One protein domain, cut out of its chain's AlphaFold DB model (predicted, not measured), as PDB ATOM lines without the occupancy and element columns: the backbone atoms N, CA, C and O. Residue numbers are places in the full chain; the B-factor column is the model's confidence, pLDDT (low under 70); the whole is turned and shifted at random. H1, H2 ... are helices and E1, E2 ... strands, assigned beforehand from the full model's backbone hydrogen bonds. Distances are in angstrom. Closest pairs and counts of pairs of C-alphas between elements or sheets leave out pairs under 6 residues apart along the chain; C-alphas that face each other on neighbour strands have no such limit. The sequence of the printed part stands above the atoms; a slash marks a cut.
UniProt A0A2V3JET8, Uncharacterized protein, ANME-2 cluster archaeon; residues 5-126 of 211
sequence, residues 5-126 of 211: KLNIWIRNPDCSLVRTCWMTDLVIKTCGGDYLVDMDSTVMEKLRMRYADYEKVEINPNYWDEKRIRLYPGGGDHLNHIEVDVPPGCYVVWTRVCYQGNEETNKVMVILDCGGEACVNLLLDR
ATOM      1  N   LYS A   5       4.421  20.775 -34.359       96.12
ATOM      2  CA  LYS A   5       5.844  20.880 -34.008       96.12
ATOM      3  C   LYS A   5       6.081  22.005 -33.000       96.12
ATOM      4  O   LYS A   5       5.729  23.158 -33.245       96.12
ATOM      5  N   LEU A   6       6.719  21.675 -31.881       97.44
ATOM      6  CA  LEU A   6       7.281  22.641 -30.938       97.44
ATOM      7  C   LEU A   6       8.765  22.840 -31.244       97.44
ATOM      8  O   LEU A   6       9.524  21.877 -31.188       97.44
ATOM      9  N   ASN A   7       9.175  24.080 -31.510       97.38
ATOM     10  CA  ASN A   7      10.578  24.494 -31.594       97.38
ATOM     11  C   ASN A   7      10.914  25.317 -30.351       97.38
ATOM     12  O   ASN A   7      10.528  26.482 -30.232       97.38
ATOM     13  N   ILE A   8      11.579  24.689 -29.391       97.56
ATOM     14  CA  ILE A   8      11.818  25.216 -28.052       97.56
ATOM     15  C   ILE A   8      13.242  25.758 -27.991       97.56
ATOM     16  O   ILE A   8      14.199  25.006 -28.140       97.56
ATOM     17  N   TRP A   9      13.386  27.053 -27.739       95.81
ATOM     18  CA  TRP A   9      14.661  27.751 -27.617       95.81
ATOM     19  C   TRP A   9      14.932  28.132 -26.169       95.81
ATOM     20  O   TRP A   9      14.063  28.697 -25.509       95.81
ATOM     21  N   ILE A  10      16.153  27.882 -25.706       92.44
ATOM     22  CA  ILE A  10      16.606  28.230 -24.358       92.44
ATOM     23  C   ILE A  10      17.440  29.513 -24.431       92.44
ATOM     24  O   ILE A  10      18.428  29.596 -25.173       92.44
ATOM     25  N   ARG A  11      17.040  30.530 -23.665       90.50
ATOM     26  CA  ARG A  11      17.620  31.878 -23.709       90.50
ATOM     27  C   ARG A  11      17.962  32.397 -22.320       90.50
ATOM     28  O   ARG A  11      17.336  32.022 -21.339       90.50
ATOM     29  N   ASN A  12      18.939  33.289 -22.247       85.50
ATOM     30  CA  ASN A  12      19.167  34.116 -21.068       85.50
ATOM     31  C   ASN A  12      18.015  35.134 -20.895       85.50
ATOM     32  O   ASN A  12      17.291  35.403 -21.861       85.50
ATOM     33  N   PRO A  13      17.881  35.766 -19.711       80.06
ATOM     34  CA  PRO A  13      16.902  36.835 -19.478       80.06
ATOM     35  C   PRO A  13      16.990  38.011 -20.465       80.06
ATOM     36  O   PRO A  13      15.979  38.621 -20.799       80.06
ATOM     37  N   ASP A  14      18.181  38.303 -20.994       80.88
ATOM     38  CA  ASP A  14      18.407  39.323 -22.031       80.88
ATOM     39  C   ASP A  14      18.015  38.863 -23.453       80.88
ATOM     40  O   ASP A  14      18.352  39.515 -24.442       80.88
ATOM     41  N   CYS A  15      17.320  37.726 -23.569       84.44
ATOM     42  CA  CYS A  15      16.900  37.072 -24.811       84.44
ATOM     43  C   CYS A  15      18.040  36.519 -25.689       84.44
ATOM     44  O   CYS A  15      17.775  35.951 -26.762       84.44
ATOM     45  N   SER A  16      19.300  36.604 -25.250       89.44
ATOM     46  CA  SER A  16      20.421  35.961 -25.940       89.44
ATOM     47  C   SER A  16      20.347  34.435 -25.825       89.44
ATOM     48  O   SER A  16      19.807  33.887 -24.867       89.44
ATOM     49  N   LEU A  17      20.872  33.718 -26.824       89.38
ATOM     50  CA  LEU A  17      20.913  32.253 -26.788       89.38
ATOM     51  C   LEU A  17      21.894  31.757 -25.729       89.38
ATOM     52  O   LEU A  17      23.035  32.225 -25.655       89.38
ATOM     53  N   VAL A  18      21.479  30.736 -24.987       86.62
ATOM     54  CA  VAL A  18      22.375  30.000 -24.096       86.62
ATOM     55  C   VAL A  18      23.373  29.216 -24.945       86.62
ATOM     56  O   VAL A  18      23.003  28.582 -25.934       86.62
ATOM     57  N   ARG A  19      24.661  29.285 -24.598       83.31
ATOM     58  CA  ARG A  19      25.736  28.668 -25.400       83.31
ATOM     59  C   ARG A  19      26.388  27.452 -24.764       83.31
ATOM     60  O   ARG A  19      27.110  26.758 -25.460       83.31
ATOM     61  N   THR A  20      26.160  27.210 -23.477       81.88
ATOM     62  CA  THR A  20      26.895  26.197 -22.701       81.88
ATOM     63  C   THR A  20      25.984  25.267 -21.896       81.88
ATOM     64  O   THR A  20      26.444  24.593 -20.975       81.88
ATOM     65  N   CYS A  21      24.686  25.228 -22.213       85.12
ATOM     66  CA  CYS A  21      23.769  24.259 -21.618       85.12
ATOM     67  C   CYS A  21      24.148  22.870 -22.132       85.12
ATOM     68  O   CYS A  21      24.014  22.582 -23.318       85.12
ATOM     69  N   TRP A  22      24.672  22.028 -21.248       87.25
ATOM     70  CA  TRP A  22      25.155  20.698 -21.614       87.25
ATOM     71  C   TRP A  22      24.120  19.608 -21.347       87.25
ATOM     72  O   TRP A  22      24.315  18.496 -21.805       87.25
ATOM     73  N   MET A  23      23.024  19.894 -20.635       89.38
ATOM     74  CA  MET A  23      21.923  18.955 -20.390       89.38
ATOM     75  C   MET A  23      20.638  19.708 -20.039       89.38
ATOM     76  O   MET A  23      20.692  20.767 -19.407       89.38
ATOM     77  N   THR A  24      19.491  19.141 -20.416       91.31
ATOM     78  CA  THR A  24      18.167  19.658 -20.056       91.31
ATOM     79  C   THR A  24      17.244  18.529 -19.589       91.31
ATOM     80  O   THR A  24      17.265  17.431 -20.149       91.31
ATOM     81  N   ASP A  25      16.399  18.809 -18.599       92.50
ATOM     82  CA  ASP A  25      15.273  17.964 -18.198       92.50
ATOM     83  C   ASP A  25      13.970  18.708 -18.568       92.50
ATOM     84  O   ASP A  25      13.479  19.578 -17.832       92.50
ATOM     85  N   LEU A  26      13.450  18.430 -19.765       95.62
ATOM     86  CA  LEU A  26      12.283  19.077 -20.377       95.62
ATOM     87  C   LEU A  26      10.976  18.530 -19.807       95.62
ATOM     88  O   LEU A  26      10.805  17.319 -19.680       95.62
ATOM     89  N   VAL A  27      10.024  19.416 -19.538       95.81
ATOM     90  CA  VAL A  27       8.658  19.051 -19.171       95.81
ATOM     91  C   VAL A  27       7.688  19.609 -20.199       95.81
ATOM     92  O   VAL A  27       7.716  20.792 -20.535       95.81
ATOM     93  N   ILE A  28       6.812  18.731 -20.682       97.12
ATOM     94  CA  ILE A  28       5.658  19.091 -21.500       97.12
ATOM     95  C   ILE A  28       4.443  18.420 -20.868       97.12
ATOM     96  O   ILE A  28       4.353  17.188 -20.832       97.12
ATOM     97  N   LYS A  29       3.514  19.237 -20.377       96.50
ATOM     98  CA  LYS A  29       2.204  18.802 -19.885       96.50
ATOM     99  C   LYS A  29       1.112  19.352 -20.772       96.50
ATOM    100  O   LYS A  29       1.287  20.426 -21.338       96.50
ATOM    101  N   THR A  30      -0.031  18.691 -20.841       96.25
ATOM    102  CA  THR A  30      -1.241  19.372 -21.292       96.25
ATOM    103  C   THR A  30      -1.628  20.456 -20.297       96.25
ATOM    104  O   THR A  30      -1.263  20.413 -19.121       96.25
ATOM    105  N   CYS A  31      -2.438  21.412 -20.736       95.25
ATOM    106  CA  CYS A  31      -3.050  22.388 -19.834       95.25
ATOM    107  C   CYS A  31      -3.977  21.729 -18.786       95.25
ATOM    108  O   CYS A  31      -4.299  22.361 -17.785       95.25
ATOM    109  N   GLY A  32      -4.363  20.459 -18.985       94.44
ATOM    110  CA  GLY A  32      -5.065  19.626 -18.000       94.44
ATOM    111  C   GLY A  32      -4.153  18.900 -16.998       94.44
ATOM    112  O   GLY A  32      -4.656  18.358 -16.021       94.44
ATOM    113  N   GLY A  33      -2.831  18.916 -17.203       93.75
ATOM    114  CA  GLY A  33      -1.835  18.371 -16.272       93.75
ATOM    115  C   GLY A  33      -1.208  17.030 -16.667       93.75
ATOM    116  O   GLY A  33      -0.242  16.621 -16.025       93.75
ATOM    117  N   ASP A  34      -1.688  16.376 -17.726       95.62
ATOM    118  CA  ASP A  34      -1.150  15.090 -18.191       95.62
ATOM    119  C   ASP A  34       0.199  15.268 -18.896       95.62
ATOM    120  O   ASP A  34       0.361  16.159 -19.732       95.62
ATOM    121  N   TYR A  35       1.176  14.408 -18.603       95.50
ATOM    122  CA  TYR A  35       2.484  14.464 -19.258       95.50
ATOM    123  C   TYR A  35       2.410  13.963 -20.700       95.50
ATOM    124  O   TYR A  35       1.834  12.910 -20.978       95.50
ATOM    125  N   LEU A  36       3.102  14.651 -21.610       94.69
ATOM    126  CA  LEU A  36       3.171  14.266 -23.023       94.69
ATOM    127  C   LEU A  36       3.619  12.809 -23.217       94.69
ATOM    128  O   LEU A  36       3.035  12.091 -24.022       94.69
ATOM    129  N   VAL A  37       4.626  12.369 -22.457       92.44
ATOM    130  CA  VAL A  37       5.175  11.002 -22.534       92.44
ATOM    131  C   VAL A  37       4.201   9.917 -22.072       92.44
ATOM    132  O   VAL A  37       4.381   8.759 -22.435       92.44
ATOM    133  N   ASP A  38       3.184  10.277 -21.287       92.50
ATOM    134  CA  ASP A  38       2.135   9.349 -20.858       92.50
ATOM    135  C   ASP A  38       0.992   9.293 -21.875       92.50
ATOM    136  O   ASP A  38       0.360   8.253 -22.050       92.50
ATOM    137  N   MET A  39       0.743  10.403 -22.571       91.00
ATOM    138  CA  MET A  39      -0.304  10.503 -23.587       91.00
ATOM    139  C   MET A  39       0.105   9.925 -24.940       91.00
ATOM    140  O   MET A  39      -0.728   9.338 -25.632       91.00
ATOM    141  N   ASP A  40       1.365  10.105 -25.339       90.19
ATOM    142  CA  ASP A  40       1.894   9.605 -26.604       90.19
ATOM    143  C   ASP A  40       3.129   8.730 -26.378       90.19
ATOM    144  O   ASP A  40       4.258   9.205 -26.243       90.19
ATOM    145  N   SER A  41       2.903   7.417 -26.427       87.75
ATOM    146  CA  SER A  41       3.956   6.404 -26.297       87.75
ATOM    147  C   SER A  41       5.036   6.475 -27.388       87.75
ATOM    148  O   SER A  41       6.139   5.969 -27.180       87.75
ATOM    149  N   THR A  42       4.767   7.126 -28.526       92.69
ATOM    150  CA  THR A  42       5.718   7.247 -29.645       92.69
ATOM    151  C   THR A  42       6.693   8.411 -29.484       92.69
ATOM    152  O   THR A  42       7.711   8.460 -30.179       92.69
ATOM    153  N   VAL A  43       6.431   9.350 -28.563       94.00
ATOM    154  CA  VAL A  43       7.224  10.586 -28.452       94.00
ATOM    155  C   VAL A  43       8.693  10.298 -28.142       94.00
ATOM    156  O   VAL A  43       9.587  10.885 -28.746       94.00
ATOM    157  N   MET A  44       8.963   9.334 -27.256       95.69
ATOM    158  CA  MET A  44      10.331   8.990 -26.866       95.69
ATOM    159  C   MET A  44      11.100   8.288 -27.980       95.69
ATOM    160  O   MET A  44      12.304   8.489 -28.103       95.69
ATOM    161  N   GLU A  45      10.426   7.475 -28.794       95.44
ATOM    162  CA  GLU A  45      11.046   6.837 -29.958       95.44
ATOM    163  C   GLU A  45      11.475   7.892 -30.980       95.44
ATOM    164  O   GLU A  45      12.637   7.926 -31.381       95.44
ATOM    165  N   LYS A  46      10.579   8.830 -31.313       95.31
ATOM    166  CA  LYS A  46      10.887   9.932 -32.235       95.31
ATOM    167  C   LYS A  46      12.012  10.823 -31.727       95.31
ATOM    168  O   LYS A  46      12.881  11.201 -32.507       95.31
ATOM    169  N   LEU A  47      12.023  11.139 -30.432       96.69
ATOM    170  CA  LEU A  47      13.098  11.929 -29.833       96.69
ATOM    171  C   LEU A  47      14.437  11.197 -29.889       96.69
ATOM    172  O   LEU A  47      15.434  11.808 -30.254       96.69
ATOM    173  N   ARG A  48      14.468   9.891 -29.600       96.94
ATOM    174  CA  ARG A  48      15.689   9.076 -29.725       96.94
ATOM    175  C   ARG A  48      16.191   8.993 -31.161       96.94
ATOM    176  O   ARG A  48      17.393   8.968 -31.370       96.94
ATOM    177  N   MET A  49      15.291   8.963 -32.143       96.75
ATOM    178  CA  MET A  49      15.675   9.026 -33.555       96.75
ATOM    179  C   MET A  49      16.213  10.406 -33.947       96.75
ATOM    180  O   MET A  49      17.192  10.492 -34.684       96.75
ATOM    181  N   ARG A  50      15.572  11.481 -33.476       96.31
ATOM    182  CA  ARG A  50      15.953  12.866 -33.786       96.31
ATOM    183  C   ARG A  50      17.292  13.255 -33.160       96.31
ATOM    184  O   ARG A  50      18.075  13.937 -33.805       96.31
ATOM    185  N   TYR A  51      17.531  12.803 -31.937       96.12
ATOM    186  CA  TYR A  51      18.726  13.069 -31.139       96.12
ATOM    187  C   TYR A  51      19.558  11.792 -30.977       96.12
ATOM    188  O   TYR A  51      19.952  11.429 -29.872       96.12
ATOM    189  N   ALA A  52      19.758  11.052 -32.070       95.75
ATOM    190  CA  ALA A  52      20.457   9.763 -32.044       95.75
ATOM    191  C   ALA A  52      21.957   9.888 -31.721       95.75
ATOM    192  O   ALA A  52      22.591   8.906 -31.338       95.75
ATOM    193  N   ASP A  53      22.514  11.083 -31.893       94.44
ATOM    194  CA  ASP A  53      23.878  11.468 -31.542       94.44
ATOM    195  C   ASP A  53      24.036  11.859 -30.064       94.44
ATOM    196  O   ASP A  53      25.163  11.964 -29.588       94.44
ATOM    197  N   TYR A  54      22.936  12.037 -29.324       95.44
ATOM    198  CA  TYR A  54      22.987  12.393 -27.909       95.44
ATOM    199  C   TYR A  54      23.314  11.168 -27.050       95.44
ATOM    200  O   TYR A  54      22.716  10.102 -27.204       95.44
ATOM    201  N   GLU A  55      24.194  11.339 -26.063       95.12
ATOM    202  CA  GLU A  55      24.541  10.297 -25.092       95.12
ATOM    203  C   GLU A  55      23.315   9.783 -24.312       95.12
ATOM    204  O   GLU A  55      23.224   8.587 -24.020       95.12
ATOM    205  N   LYS A  56      22.353  10.660 -23.968       94.69
ATOM    206  CA  LYS A  56      21.092  10.246 -23.317       94.69
ATOM    207  C   LYS A  56      19.869  10.972 -23.863       94.69
ATOM    208  O   LYS A  56      19.804  12.201 -23.874       94.69
ATOM    209  N   VAL A  57      18.854  10.168 -24.185       96.75
ATOM    210  CA  VAL A  57      17.477  10.578 -24.491       96.75
ATOM    211  C   VAL A  57      16.527   9.641 -23.738       96.75
ATOM    212  O   VAL A  57      16.163   8.551 -24.204       96.75
ATOM    213  N   GLU A  58      16.169  10.029 -22.518       95.75
ATOM    214  CA  GLU A  58      15.478   9.157 -21.562       95.75
ATOM    215  C   GLU A  58      14.402   9.890 -20.762       95.75
ATOM    216  O   GLU A  58      14.415  11.111 -20.636       95.75
ATOM    217  N   ILE A  59      13.459   9.129 -20.209       94.44
ATOM    218  CA  ILE A  59      12.516   9.664 -19.229       94.44
ATOM    219  C   ILE A  59      13.207   9.649 -17.868       94.44
ATOM    220  O   ILE A  59      13.726   8.620 -17.439       94.44
ATOM    221  N   ASN A  60      13.155  10.776 -17.176       89.50
ATOM    222  CA  ASN A  60      13.534  10.942 -15.784       89.50
ATOM    223  C   ASN A  60      12.236  11.057 -14.957       89.50
ATOM    224  O   ASN A  60      11.645  12.138 -14.887       89.50
ATOM    225  N   PRO A  61      11.711   9.938 -14.418       80.31
ATOM    226  CA  PRO A  61      10.307   9.853 -14.018       80.31
ATOM    227  C   PRO A  61       9.949  10.580 -12.719       80.31
ATOM    228  O   PRO A  61       8.767  10.821 -12.515       80.31
ATOM    229  N   ASN A  62      10.923  10.919 -11.867       70.25
ATOM    230  CA  ASN A  62      10.680  11.443 -10.515       70.25
ATOM    231  C   ASN A  62      11.659  12.566 -10.138       70.25
ATOM    232  O   ASN A  62      12.229  12.572  -9.044       70.25
ATOM    233  N   TYR A  63      11.905  13.508 -11.047       68.69
ATOM    234  CA  TYR A  63      12.774  14.639 -10.741       68.69
ATOM    235  C   TYR A  63      11.949  15.828 -10.247       68.69
ATOM    236  O   TYR A  63      11.349  16.540 -11.052       68.69
ATOM    237  N   TRP A  64      11.944  16.033  -8.922       69.38
ATOM    238  CA  TRP A  64      11.136  17.057  -8.235       69.38
ATOM    239  C   TRP A  64       9.634  16.927  -8.527       69.38
ATOM    240  O   TRP A  64       9.004  17.884  -8.962       69.38
ATOM    241  N   ASP A  65       9.082  15.723  -8.343       82.25
ATOM    242  CA  ASP A  65       7.659  15.400  -8.573       82.25
ATOM    243  C   ASP A  65       7.161  15.631 -10.015       82.25
ATOM    244  O   ASP A  65       5.964  15.582 -10.304       82.25
ATOM    245  N   GLU A  66       8.097  15.829 -10.944       87.06
ATOM    246  CA  GLU A  66       7.847  16.043 -12.359       87.06
ATOM    247  C   GLU A  66       8.443  14.895 -13.184       87.06
ATOM    248  O   GLU A  66       9.584  14.468 -12.971       87.06
ATOM    249  N   LYS A  67       7.677  14.415 -14.168       92.19
ATOM    250  CA  LYS A  67       8.164  13.469 -15.177       92.19
ATOM    251  C   LYS A  67       8.799  14.255 -16.313       92.19
ATOM    252  O   LYS A  67       8.120  14.995 -17.028       92.19
ATOM    253  N   ARG A  68      10.112  14.100 -16.467       92.62
ATOM    254  CA  ARG A  68      10.916  14.917 -17.381       92.62
ATOM    255  C   ARG A  68      11.525  14.085 -18.500       92.62
ATOM    256  O   ARG A  68      11.803  12.902 -18.323       92.62
ATOM    257  N   ILE A  69      11.753  14.711 -19.643       95.69
ATOM    258  CA  ILE A  69      12.513  14.164 -20.764       95.69
ATOM    259  C   ILE A  69      13.929  14.716 -20.649       95.69
ATOM    260  O   ILE A  69      14.149  15.913 -20.836       95.69
ATOM    261  N   ARG A  70      14.891  13.852 -20.341       94.25
ATOM    262  CA  ARG A  70      16.302  14.219 -20.313       94.25
ATOM    263  C   ARG A  70      16.877  14.170 -21.719       94.25
ATOM    264  O   ARG A  70      16.829  13.117 -22.355       94.25
ATOM    265  N   LEU A  71      17.478  15.277 -22.148       95.25
ATOM    266  CA  LEU A  71      18.316  15.346 -23.344       95.25
ATOM    267  C   LEU A  71      19.731  15.745 -22.927       95.25
ATOM    268  O   LEU A  71      19.942  16.814 -22.348       95.25
ATOM    269  N   TYR A  72      20.691  14.871 -23.211       93.19
ATOM    270  CA  TYR A  72      22.098  15.056 -22.884       93.19
ATOM    271  C   TYR A  72      22.959  14.697 -24.105       93.19
ATOM    272  O   TYR A  72      23.127  13.506 -24.369       93.19
ATOM    273  N   PRO A  73      23.481  15.698 -24.839       91.12
ATOM    274  CA  PRO A  73      24.342  15.503 -26.002       91.12
ATOM    275  C   PRO A  73      25.580  14.657 -25.697       91.12
ATOM    276  O   PRO A  73      25.901  13.750 -26.450       91.12
ATOM    277  N   GLY A  74      26.224  14.895 -24.554       85.81
ATOM    278  CA  GLY A  74      27.492  14.266 -24.188       85.81
ATOM    279  C   GLY A  74      28.521  15.302 -23.738       85.81
ATOM    280  O   GLY A  74      28.316  16.512 -23.857       85.81
ATOM    281  N   GLY A  75      29.627  14.836 -23.160       74.62
ATOM    282  CA  GLY A  75      30.657  15.716 -22.605       74.62
ATOM    283  C   GLY A  75      31.339  16.576 -23.674       74.62
ATOM    284  O   GLY A  75      32.102  16.055 -24.480       74.62
ATOM    285  N   GLY A  76      31.120  17.893 -23.630       70.44
ATOM    286  CA  GLY A  76      31.739  18.874 -24.536       70.44
ATOM    287  C   GLY A  76      30.775  19.509 -25.538       70.44
ATOM    288  O   GLY A  76      31.093  20.569 -26.074       70.44
ATOM    289  N   ASP A  77      29.591  18.923 -25.714       82.94
ATOM    290  CA  ASP A  77      28.543  19.454 -26.580       82.94
ATOM    291  C   ASP A  77      27.510  20.272 -25.796       82.94
ATOM    292  O   ASP A  77      27.377  20.193 -24.567       82.94
ATOM    293  N   HIS A  78      26.783  21.118 -26.523       85.75
ATOM    294  CA  HIS A  78      25.820  22.054 -25.956       85.75
ATOM    295  C   HIS A  78      24.505  22.018 -26.728       85.75
ATOM    296  O   HIS A  78      24.495  21.886 -27.950       85.75
ATOM    297  N   LEU A  79      23.393  22.195 -26.016       89.56
ATOM    298  CA  LEU A  79      22.064  22.316 -26.594       89.56
ATOM    299  C   LEU A  79      21.410  23.641 -26.193       89.56
ATOM    300  O   LEU A  79      21.534  24.120 -25.070       89.56
ATOM    301  N   ASN A  80      20.682  24.246 -27.118       90.44
ATOM    302  CA  ASN A  80      19.856  25.428 -26.847       90.44
ATOM    303  C   ASN A  80      18.554  25.433 -27.649       90.44
ATOM    304  O   ASN A  80      17.791  26.396 -27.578       90.44
ATOM    305  N   HIS A  81      18.311  24.351 -28.385       95.12
ATOM    306  CA  HIS A  81      17.149  24.154 -29.220       95.12
ATOM    307  C   HIS A  81      16.659  22.713 -29.085       95.12
ATOM    308  O   HIS A  81      17.454  21.772 -29.140       95.12
ATOM    309  N   ILE A  82      15.352  22.552 -28.901       96.25
ATOM    310  CA  ILE A  82      14.690  21.259 -28.802       96.25
ATOM    311  C   ILE A  82      13.482  21.269 -29.729       96.25
ATOM    312  O   ILE A  82      12.612  22.127 -29.618       96.25
ATOM    313  N   GLU A  83      13.396  20.284 -30.608       97.12
ATOM    314  CA  GLU A  83      12.250  20.071 -31.468       97.12
ATOM    315  C   GLU A  83      11.468  18.866 -30.963       97.12
ATOM    316  O   GLU A  83      12.009  17.757 -30.881       97.12
ATOM    317  N   VAL A  84      10.177  19.045 -30.702       96.50
ATOM    318  CA  VAL A  84       9.291  17.963 -30.252       96.50
ATOM    319  C   VAL A  84       8.031  17.953 -31.101       96.50
ATOM    320  O   VAL A  84       7.366  18.976 -31.248       96.50
ATOM    321  N   ASP A  85       7.691  16.786 -31.639       95.25
ATOM    322  CA  ASP A  85       6.404  16.590 -32.299       95.25
ATOM    323  C   ASP A  85       5.366  16.244 -31.226       95.25
ATOM    324  O   ASP A  85       5.555  15.298 -30.459       95.25
ATOM    325  N   VAL A  86       4.269  16.996 -31.172       94.56
ATOM    326  CA  VAL A  86       3.199  16.819 -30.179       94.56
ATOM    327  C   VAL A  86       1.847  16.634 -30.862       94.56
ATOM    328  O   VAL A  86       1.635  17.172 -31.952       94.56
ATOM    329  N   PRO A  87       0.918  15.854 -30.283       94.38
ATOM    330  CA  PRO A  87      -0.466  15.871 -30.734       94.38
ATOM    331  C   PRO A  87      -1.048  17.301 -30.696       94.38
ATOM    332  O   PRO A  87      -0.508  18.174 -30.021       94.38
ATOM    333  N   PRO A  88      -2.144  17.577 -31.412       94.31
ATOM    334  CA  PRO A  88      -2.850  18.845 -31.279       94.31
ATOM    335  C   PRO A  88      -3.362  19.027 -29.849       94.31
ATOM    336  O   PRO A  88      -3.882  18.082 -29.249       94.31
ATOM    337  N   GLY A  89      -3.258  20.238 -29.313       94.69
ATOM    338  CA  GLY A  89      -3.702  20.522 -27.955       94.69
ATOM    339  C   GLY A  89      -3.095  21.776 -27.341       94.69
ATOM    340  O   GLY A  89      -2.362  22.530 -27.976       94.69
ATOM    341  N   CYS A  90      -3.432  21.982 -26.070       96.81
ATOM    342  CA  CYS A  90      -2.880  23.030 -25.217       96.81
ATOM    343  C   CYS A  90      -1.827  22.412 -24.301       96.81
ATOM    344  O   CYS A  90      -2.131  21.443 -23.598       96.81
ATOM    345  N   TYR A  91      -0.630  22.989 -24.281       97.56
ATOM    346  CA  TYR A  91       0.507  22.502 -23.516       97.56
ATOM    347  C   TYR A  91       1.127  23.586 -22.642       97.56
ATOM    348  O   TYR A  91       1.181  24.750 -23.028       97.56
ATOM    349  N   VAL A  92       1.648  23.179 -21.488       97.69
ATOM    350  CA  VAL A  92       2.551  23.965 -20.646       97.69
ATOM    351  C   VAL A  92       3.943  23.356 -20.763       97.69
ATOM    352  O   VAL A  92       4.127  22.161 -20.512       97.69
ATOM    353  N   VAL A  93       4.913  24.179 -21.153       97.62
ATOM    354  CA  VAL A  93       6.286  23.774 -21.469       97.62
ATOM    355  C   VAL A  93       7.266  24.551 -20.597       97.62
ATOM    356  O   VAL A  93       7.147  25.769 -20.468       97.62
ATOM    357  N   TRP A  94       8.228  23.849 -20.004       94.88
ATOM    358  CA  TRP A  94       9.381  24.436 -19.313       94.88
ATOM    359  C   TRP A  94      10.503  23.411 -19.209       94.88
ATOM    360  O   TRP A  94      10.294  22.220 -19.448       94.88
ATOM    361  N   THR A  95      11.701  23.841 -18.840       92.25
ATOM    362  CA  THR A  95      12.797  22.907 -18.619       92.25
ATOM    363  C   THR A  95      13.724  23.361 -17.510       92.25
ATOM    364  O   THR A  95      13.937  24.552 -17.304       92.25
ATOM    365  N   ARG A  96      14.317  22.384 -16.830       87.81
ATOM    366  CA  ARG A  96      15.528  22.607 -16.056       87.81
ATOM    367  C   ARG A  96      16.717  22.461 -16.981       87.81
ATOM    368  O   ARG A  96      16.807  21.452 -17.677       87.81
ATOM    369  N   VAL A  97      17.662  23.384 -16.908       86.00
ATOM    370  CA  VAL A  97      18.948  23.252 -17.591       86.00
ATOM    371  C   VAL A  97      20.086  23.097 -16.599       86.00
ATOM    372  O   VAL A  97      20.079  23.666 -15.502       86.00
ATOM    373  N   CYS A  98      21.125  22.390 -17.018       76.19
ATOM    374  CA  CYS A  98      22.415  22.450 -16.353       76.19
ATOM    375  C   CYS A  98      23.272  23.558 -16.981       76.19
ATOM    376  O   CYS A  98      24.018  23.344 -17.936       76.19
ATOM    377  N   TYR A  99      23.150  24.755 -16.406       65.94
ATOM    378  CA  TYR A  99      23.912  25.964 -16.721       65.94
ATOM    379  C   TYR A  99      24.244  26.692 -15.405       65.94
ATOM    380  O   TYR A  99      23.361  26.801 -14.563       65.94
ATOM    381  N   GLN A 100      25.515  27.080 -15.202       62.00
ATOM    382  CA  GLN A 100      26.080  27.948 -14.133       62.00
ATOM    383  C   GLN A 100      25.408  27.988 -12.728       62.00
ATOM    384  O   GLN A 100      25.526  28.987 -12.031       62.00
ATOM    385  N   GLY A 101      24.768  26.915 -12.252       56.97
ATOM    386  CA  GLY A 101      24.019  26.932 -10.980       56.97
ATOM    387  C   GLY A 101      22.755  26.068 -10.952       56.97
ATOM    388  O   GLY A 101      22.249  25.778  -9.872       56.97
ATOM    389  N   ASN A 102      22.336  25.555 -12.114       63.06
ATOM    390  CA  ASN A 102      21.048  24.907 -12.387       63.06
ATOM    391  C   ASN A 102      19.887  25.898 -12.334       63.06
ATOM    392  O   ASN A 102      19.530  26.397 -11.271       63.06
ATOM    393  N   GLU A 103      19.262  26.110 -13.484       74.06
ATOM    394  CA  GLU A 103      18.210  27.105 -13.665       74.06
ATOM    395  C   GLU A 103      16.975  26.379 -14.213       74.06
ATOM    396  O   GLU A 103      17.076  25.556 -15.129       74.06
ATOM    397  N   GLU A 104      15.818  26.601 -13.597       84.19
ATOM    398  CA  GLU A 104      14.538  26.297 -14.242       84.19
ATOM    399  C   GLU A 104      14.217  27.464 -15.166       84.19
ATOM    400  O   GLU A 104      14.571  28.609 -14.891       84.19
ATOM    401  N   THR A 105      13.560  27.184 -16.278       88.69
ATOM    402  CA  THR A 105      13.027  28.248 -17.117       88.69
ATOM    403  C   THR A 105      11.676  28.716 -16.604       88.69
ATOM    404  O   THR A 105      10.973  27.988 -15.892       88.69
ATOM    405  N   ASN A 106      11.225  29.861 -17.107       88.44
ATOM    406  CA  ASN A 106       9.813  30.207 -17.054       88.44
ATOM    407  C   ASN A 106       8.938  29.100 -17.691       88.44
ATOM    408  O   ASN A 106       9.396  28.284 -18.502       88.44
ATOM    409  N   LYS A 107       7.648  29.094 -17.342       92.62
ATOM    410  CA  LYS A 107       6.634  28.233 -17.971       92.62
ATOM    411  C   LYS A 107       5.931  28.985 -19.093       92.62
ATOM    412  O   LYS A 107       5.511  30.125 -18.904       92.62
ATOM    413  N   VAL A 108       5.760  28.334 -20.239       95.06
ATOM    414  CA  VAL A 108       5.050  28.895 -21.397       95.06
ATOM    415  C   VAL A 108       3.870  28.004 -21.753       95.06
ATOM    416  O   VAL A 108       4.016  26.788 -21.861       95.06
ATOM    417  N   MET A 109       2.703  28.616 -21.949       97.25
ATOM    418  CA  MET A 109       1.535  27.946 -22.510       97.25
ATOM    419  C   MET A 109       1.538  28.093 -24.033       97.25
ATOM    420  O   MET A 109       1.737  29.192 -24.552       97.25
ATOM    421  N   VAL A 110       1.301  26.999 -24.750       97.12
ATOM    422  CA  VAL A 110       1.263  26.950 -26.215       97.12
ATOM    423  C   VAL A 110       0.070  26.121 -26.675       97.12
ATOM    424  O   VAL A 110      -0.219  25.071 -26.108       97.12
ATOM    425  N   ILE A 111      -0.630  26.598 -27.700       96.44
ATOM    426  CA  ILE A 111      -1.742  25.886 -28.334       96.44
ATOM    427  C   ILE A 111      -1.304  25.535 -29.753       96.44
ATOM    428  O   ILE A 111      -0.815  26.402 -30.477       96.44
ATOM    429  N   LEU A 112      -1.442  24.266 -30.126       94.25
ATOM    430  CA  LEU A 112      -1.023  23.740 -31.419       94.25
ATOM    431  C   LEU A 112      -2.143  22.951 -32.085       94.25
ATOM    432  O   LEU A 112      -2.771  22.094 -31.463       94.25
ATOM    433  N   ASP A 113      -2.300  23.190 -33.381       93.44
ATOM    434  CA  ASP A 113      -3.157  22.410 -34.267       93.44
ATOM    435  C   ASP A 113      -2.347  21.367 -35.057       93.44
ATOM    436  O   ASP A 113      -1.112  21.386 -35.102       93.44
ATOM    437  N   CYS A 114      -3.051  20.455 -35.731       91.69
ATOM    438  CA  CYS A 114      -2.466  19.517 -36.691       91.69
ATOM    439  C   CYS A 114      -1.626  20.246 -37.754       91.69
ATOM    440  O   CYS A 114      -2.146  21.101 -38.465       91.69
ATOM    441  N   GLY A 115      -0.358  19.860 -37.918       91.19
ATOM    442  CA  GLY A 115       0.553  20.457 -38.900       91.19
ATOM    443  C   GLY A 115       1.029  21.869 -38.546       91.19
ATOM    444  O   GLY A 115       1.798  22.449 -39.308       91.19
ATOM    445  N   GLY A 116       0.585  22.419 -37.412       92.88
ATOM    446  CA  GLY A 116       1.032  23.711 -36.911       92.88
ATOM    447  C   GLY A 116       2.456  23.653 -36.366       92.88
ATOM    448  O   GLY A 116       2.942  22.602 -35.943       92.88
ATOM    449  N   GLU A 117       3.108  24.809 -36.337       96.00
ATOM    450  CA  GLU A 117       4.442  24.985 -35.777       96.00
ATOM    451  C   GLU A 117       4.432  26.154 -34.790       96.00
ATOM    452  O   GLU A 117       3.912  27.227 -35.098       96.00
ATOM    453  N   ALA A 118       5.008  25.956 -33.604       96.56
ATOM    454  CA  ALA A 118       5.119  26.993 -32.587       96.56
ATOM    455  C   ALA A 118       6.563  27.132 -32.102       96.56
ATOM    456  O   ALA A 118       7.223  26.151 -31.754       96.56
ATOM    457  N   CYS A 119       7.042  28.374 -32.055       96.44
ATOM    458  CA  CYS A 119       8.322  28.722 -31.449       96.44
ATOM    459  C   CYS A 119       8.107  29.078 -29.975       96.44
ATOM    460  O   CYS A 119       7.454  30.073 -29.661       96.44
ATOM    461  N   VAL A 120       8.675  28.283 -29.074       96.50
ATOM    462  CA  VAL A 120       8.617  28.499 -27.626       96.50
ATOM    463  C   VAL A 120       9.962  29.045 -27.172       96.50
ATOM    464  O   VAL A 120      10.986  28.411 -27.392       96.50
ATOM    465  N   ASN A 121       9.977  30.215 -26.537       94.94
ATOM    466  CA  ASN A 121      11.192  30.774 -25.945       94.94
ATOM    467  C   ASN A 121      11.123  30.596 -24.431       94.94
ATOM    468  O   ASN A 121      10.295  31.223 -23.772       94.94
ATOM    469  N   LEU A 122      11.983  29.728 -23.912       94.00
ATOM    470  CA  LEU A 122      12.155  29.493 -22.490       94.00
ATOM    471  C   LEU A 122      13.346  30.321 -22.002       94.00
ATOM    472  O   LEU A 122      14.479  30.134 -22.447       94.00
ATOM    473  N   LEU A 123      13.066  31.267 -21.120       89.44
ATOM    474  CA  LEU A 123      14.039  32.129 -20.471       89.44
ATOM    475  C   LEU A 123      14.547  31.423 -19.220       89.44
ATOM    476  O   LEU A 123      13.749  30.950 -18.416       89.44
ATOM    477  N   LEU A 124      15.865  31.343 -19.077       85.19
ATOM    478  CA  LEU A 124      16.512  30.858 -17.874       85.19
ATOM    479  C   LEU A 124      16.261  31.818 -16.722       85.19
ATOM    480  O   LEU A 124      16.807  32.924 -16.704       85.19
ATOM    481  N   ASP A 125      15.461  31.373 -15.757       72.56
ATOM    482  CA  ASP A 125      15.279  32.109 -14.523       72.56
ATOM    483  C   ASP A 125      16.479  31.800 -13.633       72.56
ATOM    484  O   ASP A 125      16.603  30.729 -13.032       72.56
ATOM    485  N   ARG A 126      17.401  32.759 -13.555       69.56
ATOM    486  CA  ARG A 126      18.469  32.685 -12.561       69.56
ATOM    487  C   ARG A 126      17.888  32.880 -11.162       69.56
ATOM    488  O   ARG A 126      16.818  33.480 -11.017       69.56
TER     489      ARG A 126
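This is residues 5 to 126 of the 211 residues of an uncharacterized protein of ANME-2 cluster archaeon (UniProt A0A2V3JET8). One strongly twisted sheet of nine strands wraps round into a loose, partly open barrel; E5 and E2 are not paired across the gap, and the hairpin E3 and E4 carries the sheet on beyond E2. Helix H2 packs on E5 and E3 at the open side, and the short H1 sits over the sheet at E2. The printed part has 122 residues, with strands E1 and E2, helices H1 and H2, then strands E3 to E9, and is mostly strand. The branched sheet is mixed: only E1 and E9 are a parallel pair. The whole is compact, with a radius of gyration of the C-alphas of 13.4 A and spans of 35 by 29 by 29 A.

E1, residues 5 to 11, has antiparallel E5, residues 81 to 86, on one side, with N 6 and O 84 at 2.8 A, and parallel E9, residues 117 to 125, on the other side, with N 9 and O 120 at 2.8 A. E2, residues 24 to 30, has antiparallel E4, residues 66 to 72, on one side, with N 26 and O 69 at 2.8 A, and antiparallel E6, residues 89 to 97, on the other side, with N 27 and O 94 at 2.8 A. H1, residues 36 to 39, is on the sheet at a height of 6.5 A, only just over E2 with 3 C-alphas; it is too short for an O i to N i+4 pair. H2, residues 43 to 50, is on the sheet at a height of 6.5 A and only just over E4, with 3 C-alphas; its closest C-alphas to E5 are Leu 47 and Val 84, 7.1 A apart. In H2 every O i to N i+4 pair is within hydrogen-bond range. E3, residues 56 to 63, forms an antiparallel hairpin with E4, with N 60 and O 68 at 2.8 A, and bends by 60 degrees at residue 59. On the other side of E6 from E2 are antiparallel E7, residues 103 to 105, with N 105 and O 95 at 2.8 A, and E8, residues 108 to 112, with N 91 and O 110 at 2.8 A. E6 and E7 form a hairpin. E7 and E9 are antiparallel, with N 125 and O 104 at 3.0 A.

E1 begins at C-alpha 5 (5.844, 20.880, -34.008) and is 19.1 A long. E2 is 19.4 A long, H2 10.5 A and E6 25.1 A. E9 is 24.9 A long and ends at C-alpha 125 (15.279, 32.109, -14.523).

The printed part has no cut. Its farthest C-alphas, of Gly 101 and Cys 114, are 37.6 A apart. The link from E1 to E2, residues 12 to 23, is long. Mean pLDDT of the printed part is 90.0; residues 63 to 64, 99 to 102 and 126 are under 70.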